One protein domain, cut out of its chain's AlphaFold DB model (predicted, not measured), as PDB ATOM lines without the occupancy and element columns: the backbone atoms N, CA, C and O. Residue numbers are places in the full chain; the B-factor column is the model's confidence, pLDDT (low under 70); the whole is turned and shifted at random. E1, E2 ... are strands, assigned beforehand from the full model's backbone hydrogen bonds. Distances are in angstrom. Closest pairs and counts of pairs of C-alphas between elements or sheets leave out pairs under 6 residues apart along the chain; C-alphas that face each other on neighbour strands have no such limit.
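This is residues 67 to 120 of the 262 residues of an uncharacterized protein of Elysia chlorotica (UniProt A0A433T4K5). With little regular structure, this is a thin rod in which the chain runs along the length, turns near Glu 86, comes back to a second turn near Asn 104, and folds back again. The last two passes make a small two-stranded hairpin, E1 and E2. The printed part has 54 residues, no named helix and the strands E1 then E2, antiparallel; the class is all strand, with 10 residues in named elements. It is only just extended, close to loose, with a radius of gyration of the C-alphas of 15.2 A and spans of 50 by 15 by 12 A.

Residues 67 to 89 hold no named element, from C-alpha 67 at (171.460, 186.849, 134.748). E1, residues 90 to 94, measures 13.8 A and begins at (200.490, 173.018, 149.596). E2, residues 114 to 118, also measures 13.8 A and ends at (198.259, 169.503, 150.682).

E1 and E2 form an antiparallel hairpin, at 159 degrees between directions. C-alphas 92 and 116 face each other at 4.3 A. N 91 and O 117, 2.8 A apart, are within hydrogen-bond range.

The C-alphas of Glu 86 and Asn 104, the two farthest apart, are 50.4 A apart. The link from E1 to E2 is long, 19 residues. The printed part has no cut, and no printed residue is under 70 in pLDDT.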
ATOM      1  N   GLN A  67     170.566 187.914 135.156       94.56
ATOM      2  CA  GLN A  67     171.460 186.849 134.748       94.56
ATOM      3  C   GLN A  67     172.299 186.497 135.959       94.56
ATOM      4  O   GLN A  67     173.011 187.347 136.478       94.56
ATOM      5  N   ASN A  68     172.178 185.263 136.434       95.56
ATOM      6  CA  ASN A  68     172.976 184.814 137.564       95.56
ATOM      7  C   ASN A  68     174.416 184.577 137.116       95.56
ATOM      8  O   ASN A  68     174.649 184.038 136.030       95.56
ATOM      9  N   GLY A  69     175.352 184.952 137.982       96.25
ATOM     10  CA  GLY A  69     176.755 184.626 137.836       96.25
ATOM     11  C   GLY A  69     176.958 183.116 137.885       96.25
ATOM     12  O   GLY A  69     176.283 182.395 138.626       96.25
ATOM     13  N   MET A  70     177.890 182.624 137.077       97.19
ATOM     14  CA  MET A  70     178.333 181.238 137.143       97.19
ATOM     15  C   MET A  70     179.851 181.159 137.210       97.19
ATOM     16  O   MET A  70     180.582 181.944 136.598       97.19
ATOM     17  N   TRP A  71     180.311 180.156 137.953       98.06
ATOM     18  CA  TRP A  71     181.720 179.832 138.047       98.06
ATOM     19  C   TRP A  71     182.276 179.473 136.673       98.06
ATOM     20  O   TRP A  71     181.767 178.586 135.987       98.06
ATOM     21  N   CYS A  72     183.381 180.114 136.315       97.19
ATOM     22  CA  CYS A  72     184.286 179.589 135.310       97.19
ATOM     23  C   CYS A  72     184.850 178.239 135.766       97.19
ATOM     24  O   CYS A  72     184.833 177.894 136.955       97.19
ATOM     25  N   SER A  73     185.386 177.476 134.814       97.94
ATOM     26  CA  SER A  73     186.199 176.309 135.143       97.94
ATOM     27  C   SER A  73     187.325 176.715 136.092       97.94
ATOM     28  O   SER A  73     187.882 177.810 135.981       97.94
ATOM     29  N   TRP A  74     187.644 175.826 137.028       98.19
ATOM     30  CA  TRP A  74     188.839 175.971 137.842       98.19
ATOM     31  C   TRP A  74     190.074 176.114 136.957       98.19
ATOM     32  O   TRP A  74     190.168 175.475 135.908       98.19
ATOM     33  N   SER A  75     191.025 176.927 137.406       97.56
ATOM     34  CA  SER A  75     192.376 176.888 136.879       97.56
ATOM     35  C   SER A  75     192.975 175.502 137.097       97.56
ATOM     36  O   SER A  75     192.549 174.738 137.973       97.56
ATOM     37  N   GLU A  76     194.029 175.212 136.343       97.94
ATOM     38  CA  GLU A  76     194.921 174.123 136.710       97.94
ATOM     39  C   GLU A  76     195.474 174.350 138.121       97.94
ATOM     40  O   GLU A  76     195.552 175.482 138.620       97.94
ATOM     41  N   TRP A  77     195.839 173.249 138.771       97.00
ATOM     42  CA  TRP A  77     196.554 173.313 140.034       97.00
ATOM     43  C   TRP A  77     197.933 173.921 139.817       97.00
ATOM     44  O   TRP A  77     198.675 173.504 138.924       97.00
ATOM     45  N   ASN A  78     198.305 174.854 140.686       93.81
ATOM     46  CA  ASN A  78     199.686 175.295 140.776       93.81
ATOM     47  C   ASN A  78     200.591 174.125 141.192       93.81
ATOM     48  O   ASN A  78     200.150 173.120 141.760       93.81
ATOM     49  N   SER A  79     201.888 174.279 140.936       93.44
ATOM     50  CA  SER A  79     202.886 173.407 141.559       93.44
ATOM     51  C   SER A  79     202.873 173.593 143.080       93.44
ATOM     52  O   SER A  79     202.438 174.631 143.581       93.44
ATOM     53  N   CYS A  80     203.348 172.586 143.812       93.88
ATOM     54  CA  CYS A  80     203.556 172.701 145.254       93.88
ATOM     55  C   CYS A  80     204.469 173.892 145.555       93.88
ATOM     56  O   CYS A  80     205.456 174.093 144.847       93.88
ATOM     57  N   LEU A  81     204.148 174.663 146.598       91.25
ATOM     58  CA  LEU A  81     204.937 175.836 146.995       91.25
ATOM     59  C   LEU A  81     206.412 175.496 147.254       91.25
ATOM     60  O   LEU A  81     207.288 176.311 146.984       91.25
ATOM     61  N   SER A  82     206.668 174.285 147.745       90.06
ATOM     62  CA  SER A  82     207.996 173.743 148.020       90.06
ATOM     63  C   SER A  82     208.076 172.302 147.527       90.06
ATOM     64  O   SER A  82     207.130 171.529 147.677       90.06
ATOM     65  N   SER A  83     209.225 171.919 146.976       89.00
ATOM     66  CA  SER A  83     209.514 170.539 146.565       89.00
ATOM     67  C   SER A  83     210.000 169.656 147.718       89.00
ATOM     68  O   SER A  83     210.019 168.437 147.578       89.00
ATOM     69  N   CYS A  84     210.396 170.251 148.846       89.94
ATOM     70  CA  CYS A  84     210.805 169.559 150.062       89.94
ATOM     71  C   CYS A  84     210.402 170.364 151.309       89.94
ATOM     72  O   CYS A  84     210.145 171.567 151.224       89.94
ATOM     73  N   GLY A  85     210.347 169.715 152.471       87.88
ATOM     74  CA  GLY A  85     210.000 170.360 153.734       87.88
ATOM     75  C   GLY A  85     209.803 169.370 154.877       87.88
ATOM     76  O   GLY A  85     209.645 168.173 154.659       87.88
ATOM     77  N   GLU A  86     209.825 169.876 156.111       86.50
ATOM     78  CA  GLU A  86     209.470 169.091 157.306       86.50
ATOM     79  C   GLU A  86     207.953 168.866 157.426       86.50
ATOM     80  O   GLU A  86     207.511 167.917 158.070       86.50
ATOM     81  N   ILE A  87     207.164 169.731 156.785       88.44
ATOM     82  CA  ILE A  87     205.705 169.653 156.689       88.44
ATOM     83  C   ILE A  87     205.284 169.479 155.222       88.44
ATOM     84  O   ILE A  87     206.020 169.927 154.334       88.44
ATOM     85  N   PRO A  88     204.112 168.873 154.947       92.19
ATOM     86  CA  PRO A  88     203.557 168.823 153.601       92.19
ATOM     87  C   PRO A  88     203.478 170.222 152.988       92.19
ATOM     88  O   PRO A  88     202.976 171.163 153.605       92.19
ATOM     89  N   SER A  89     203.987 170.366 151.767       93.56
ATOM     90  CA  SER A  89     203.767 171.569 150.978       93.56
ATOM     91  C   SER A  89     202.298 171.652 150.559       93.56
ATOM     92  O   SER A  89     201.565 170.669 150.637       93.56
ATOM     93  N   VAL A  90     201.857 172.812 150.087       95.25
ATOM     94  CA  VAL A  90     200.490 173.018 149.596       95.25
ATOM     95  C   VAL A  90     200.507 173.491 148.152       95.25
ATOM     96  O   VAL A  90     201.481 174.086 147.687       95.25
ATOM     97  N   ARG A  91     199.408 173.248 147.447       93.56
ATOM     98  CA  ARG A  91     199.129 173.808 146.126       93.56
ATOM     99  C   ARG A  91     197.743 174.425 146.103       93.56
ATOM    100  O   ARG A  91     196.868 174.032 146.869       93.56
ATOM    101  N   GLY A  92     197.556 175.398 145.222       96.00
ATOM    102  CA  GLY A  92     196.296 176.113 145.081       96.00
ATOM    103  C   GLY A  92     195.799 176.132 143.644       96.00
ATOM    104  O   GLY A  92     196.592 176.021 142.707       96.00
ATOM    105  N   ARG A  93     194.492 176.298 143.480       97.88
ATOM    106  CA  ARG A  93     193.843 176.644 142.212       97.88
ATOM    107  C   ARG A  93     192.740 177.659 142.458       97.88
ATOM    108  O   ARG A  93     192.209 177.743 143.563       97.88
ATOM    109  N   GLN A  94     192.374 178.408 141.429       97.25
ATOM    110  CA  GLN A  94     191.397 179.490 141.535       97.25
ATOM    111  C   GLN A  94     190.356 179.442 140.420       97.25
ATOM    112  O   GLN A  94     190.576 178.845 139.368       97.25
ATOM    113  N   ARG A  95     189.217 180.092 140.632       97.88
ATOM    114  CA  ARG A  95     188.171 180.293 139.625       97.88
ATOM    115  C   ARG A  95     187.515 181.656 139.803       97.88
ATOM    116  O   ARG A  95     187.549 182.233 140.885       97.88
ATOM    117  N   HIS A  96     186.857 182.126 138.751       94.19
ATOM    118  CA  HIS A  96     186.198 183.433 138.725       94.19
ATOM    119  C   HIS A  96     184.690 183.278 138.515       94.19
ATOM    120  O   HIS A  96     184.252 182.364 137.811       94.19
ATOM    121  N   CYS A  97     183.898 184.174 139.100       96.31
ATOM    122  CA  CYS A  97     182.455 184.245 138.878       96.31
ATOM    123  C   CYS A  97     182.145 185.130 137.662       96.31
ATOM    124  O   CYS A  97     181.702 186.265 137.794       96.31
ATOM    125  N   ALA A  98     182.467 184.643 136.463       94.56
ATOM    126  CA  ALA A  98     182.362 185.446 135.244       94.56
ATOM    127  C   ALA A  98     181.982 184.635 133.993       94.56
ATOM    128  O   ALA A  98     182.053 185.152 132.880       94.56
ATOM    129  N   CYS A  99     181.551 183.374 134.144       94.19
ATOM    130  CA  CYS A  99     181.269 182.475 133.019       94.19
ATOM    131  C   CYS A  99     179.835 181.905 133.037       94.19
ATOM    132  O   CYS A  99     179.668 180.682 133.064       94.19
ATOM    133  N   PRO A 100     178.793 182.756 132.970       93.69
ATOM    134  CA  PRO A 100     178.867 184.190 132.688       93.69
ATOM    135  C   PRO A 100     178.829 185.062 133.958       93.69
ATOM    136  O   PRO A 100     178.581 184.556 135.051       93.69
ATOM    137  N   GLN A 101     179.096 186.364 133.822       92.81
ATOM    138  CA  GLN A 101     178.977 187.327 134.922       92.81
ATOM    139  C   GLN A 101     177.506 187.561 135.294       92.81
ATOM    140  O   GLN A 101     176.601 187.419 134.459       92.81
ATOM    141  N   SER A 102     177.284 187.905 136.559       95.38
ATOM    142  CA  SER A 102     176.006 188.380 137.068       95.38
ATOM    143  C   SER A 102     175.631 189.726 136.427       95.38
ATOM    144  O   SER A 102     176.447 190.638 136.301       95.38
ATOM    145  N   GLU A 103     174.375 189.874 136.005       93.94
ATOM    146  CA  GLU A 103     173.868 191.131 135.444       93.94
ATOM    147  C   GLU A 103     172.415 191.387 135.851       93.94
ATOM    148  O   GLU A 103     171.667 190.467 136.191       93.94
ATOM    149  N   ASN A 104     171.991 192.654 135.768       92.88
ATOM    150  CA  ASN A 104     170.604 193.097 135.964       92.88
ATOM    151  C   ASN A 104     169.970 192.608 137.283       92.88
ATOM    152  O   ASN A 104     168.791 192.251 137.322       92.88
ATOM    153  N   GLY A 105     170.757 192.577 138.364       90.88
ATOM    154  CA  GLY A 105     170.306 192.093 139.672       90.88
ATOM    155  C   GLY A 105     170.209 190.568 139.778       90.88
ATOM    156  O   GLY A 105     169.456 190.065 140.611       90.88
ATOM    157  N   GLY A 106     170.919 189.830 138.919       93.19
ATOM    158  CA  GLY A 106     171.142 188.401 139.097       93.19
ATOM    159  C   GLY A 106     172.026 188.090 140.303       93.19
ATOM    160  O   GLY A 106     172.649 188.973 140.889       93.19
ATOM    161  N   VAL A 107     172.035 186.823 140.702       94.88
ATOM    162  CA  VAL A 107     172.730 186.369 141.915       94.88
ATOM    163  C   VAL A 107     174.206 186.107 141.622       94.88
ATOM    164  O   VAL A 107     174.526 185.552 140.573       94.88
ATOM    165  N   GLU A 108     175.084 186.479 142.553       94.38
ATOM    166  CA  GLU A 108     176.506 186.118 142.532       94.38
ATOM    167  C   GLU A 108     176.735 184.614 142.728       94.38
ATOM    168  O   GLU A 108     175.858 183.878 143.185       94.38
ATOM    169  N   CYS A 109     177.935 184.144 142.397       96.38
ATOM    170  CA  CYS A 109     178.277 182.743 142.588       96.38
ATOM    171  C   CYS A 109     178.373 182.380 144.071       96.38
ATOM    172  O   CYS A 109     179.040 183.053 144.855       96.38
ATOM    173  N   GLU A 110     177.771 181.252 144.439       96.50
ATOM    174  CA  GLU A 110     177.905 180.674 145.774       96.50
ATOM    175  C   GLU A 110     179.108 179.714 145.841       96.50
ATOM    176  O   GLU A 110     179.319 178.888 144.942       96.50
ATOM    177  N   GLY A 111     179.892 179.815 146.919       95.75
ATOM    178  CA  GLY A 111     181.052 178.970 147.211       95.75
ATOM    179  C   GLY A 111     182.399 179.689 147.098       95.75
ATOM    180  O   GLY A 111     182.466 180.891 146.867       95.75
ATOM    181  N   GLU A 112     183.483 178.931 147.262       95.50
ATOM    182  CA  GLU A 112     184.843 179.481 147.292       95.50
ATOM    183  C   GLU A 112     185.400 179.736 145.884       95.50
ATOM    184  O   GLU A 112     185.193 178.933 144.964       95.50
ATOM    185  N   SER A 113     186.142 180.834 145.718       95.50
ATOM    186  CA  SER A 113     186.899 181.156 144.496       95.50
ATOM    187  C   SER A 113     188.318 180.582 144.502       95.50
ATOM    188  O   SER A 113     188.957 180.519 143.451       95.50
ATOM    189  N   LEU A 114     188.799 180.142 145.666       96.88
ATOM    190  CA  LEU A 114     190.132 179.602 145.884       96.88
ATOM    191  C   LEU A 114     190.024 178.233 146.550       96.88
ATOM    192  O   LEU A 114     189.261 178.043 147.493       96.88
ATOM    193  N   GLU A 115     190.826 177.291 146.076       97.88
ATOM    194  CA  GLU A 115     190.963 175.975 146.681       97.88
ATOM    195  C   GLU A 115     192.439 175.705 146.946       97.88
ATOM    196  O   GLU A 115     193.283 175.949 146.082       97.88
ATOM    197  N   ILE A 116     192.744 175.223 148.148       96.69
ATOM    198  CA  ILE A 116     194.096 174.897 148.600       96.69
ATOM    199  C   ILE A 116     194.077 173.464 149.114       96.69
ATOM    200  O   ILE A 116     193.196 173.097 149.890       96.69
ATOM    201  N   GLU A 117     195.063 172.671 148.710       95.69
ATOM    202  CA  GLU A 117     195.244 171.311 149.206       95.69
ATOM    203  C   GLU A 117     196.712 171.002 149.503       95.69
ATOM    204  O   GLU A 117     197.628 171.613 148.946       95.69
ATOM    205  N   GLU A 118     196.931 170.030 150.384       96.06
ATOM    206  CA  GLU A 118     198.259 169.503 150.682       96.06
ATOM    207  C   GLU A 118     198.790 168.653 149.523       96.06
ATOM    208  O   GLU A 118     198.081 167.864 148.890       96.06
ATOM    209  N   CYS A 119     200.083 168.793 149.260       92.69
ATOM    210  CA  CYS A 119     200.806 167.969 148.317       92.69
ATOM    211  C   CYS A 119     201.098 166.600 148.926       92.69
ATOM    212  O   CYS A 119     201.612 166.496 150.037       92.69
ATOM    213  N   ARG A 120     200.811 165.542 148.162       88.12
ATOM    214  CA  ARG A 120     200.941 164.155 148.639       88.12
ATOM    215  C   ARG A 120     202.373 163.767 148.998       88.12
ATOM    216  O   ARG A 120     202.563 163.035 149.959       88.12
TER     217      ARG A 120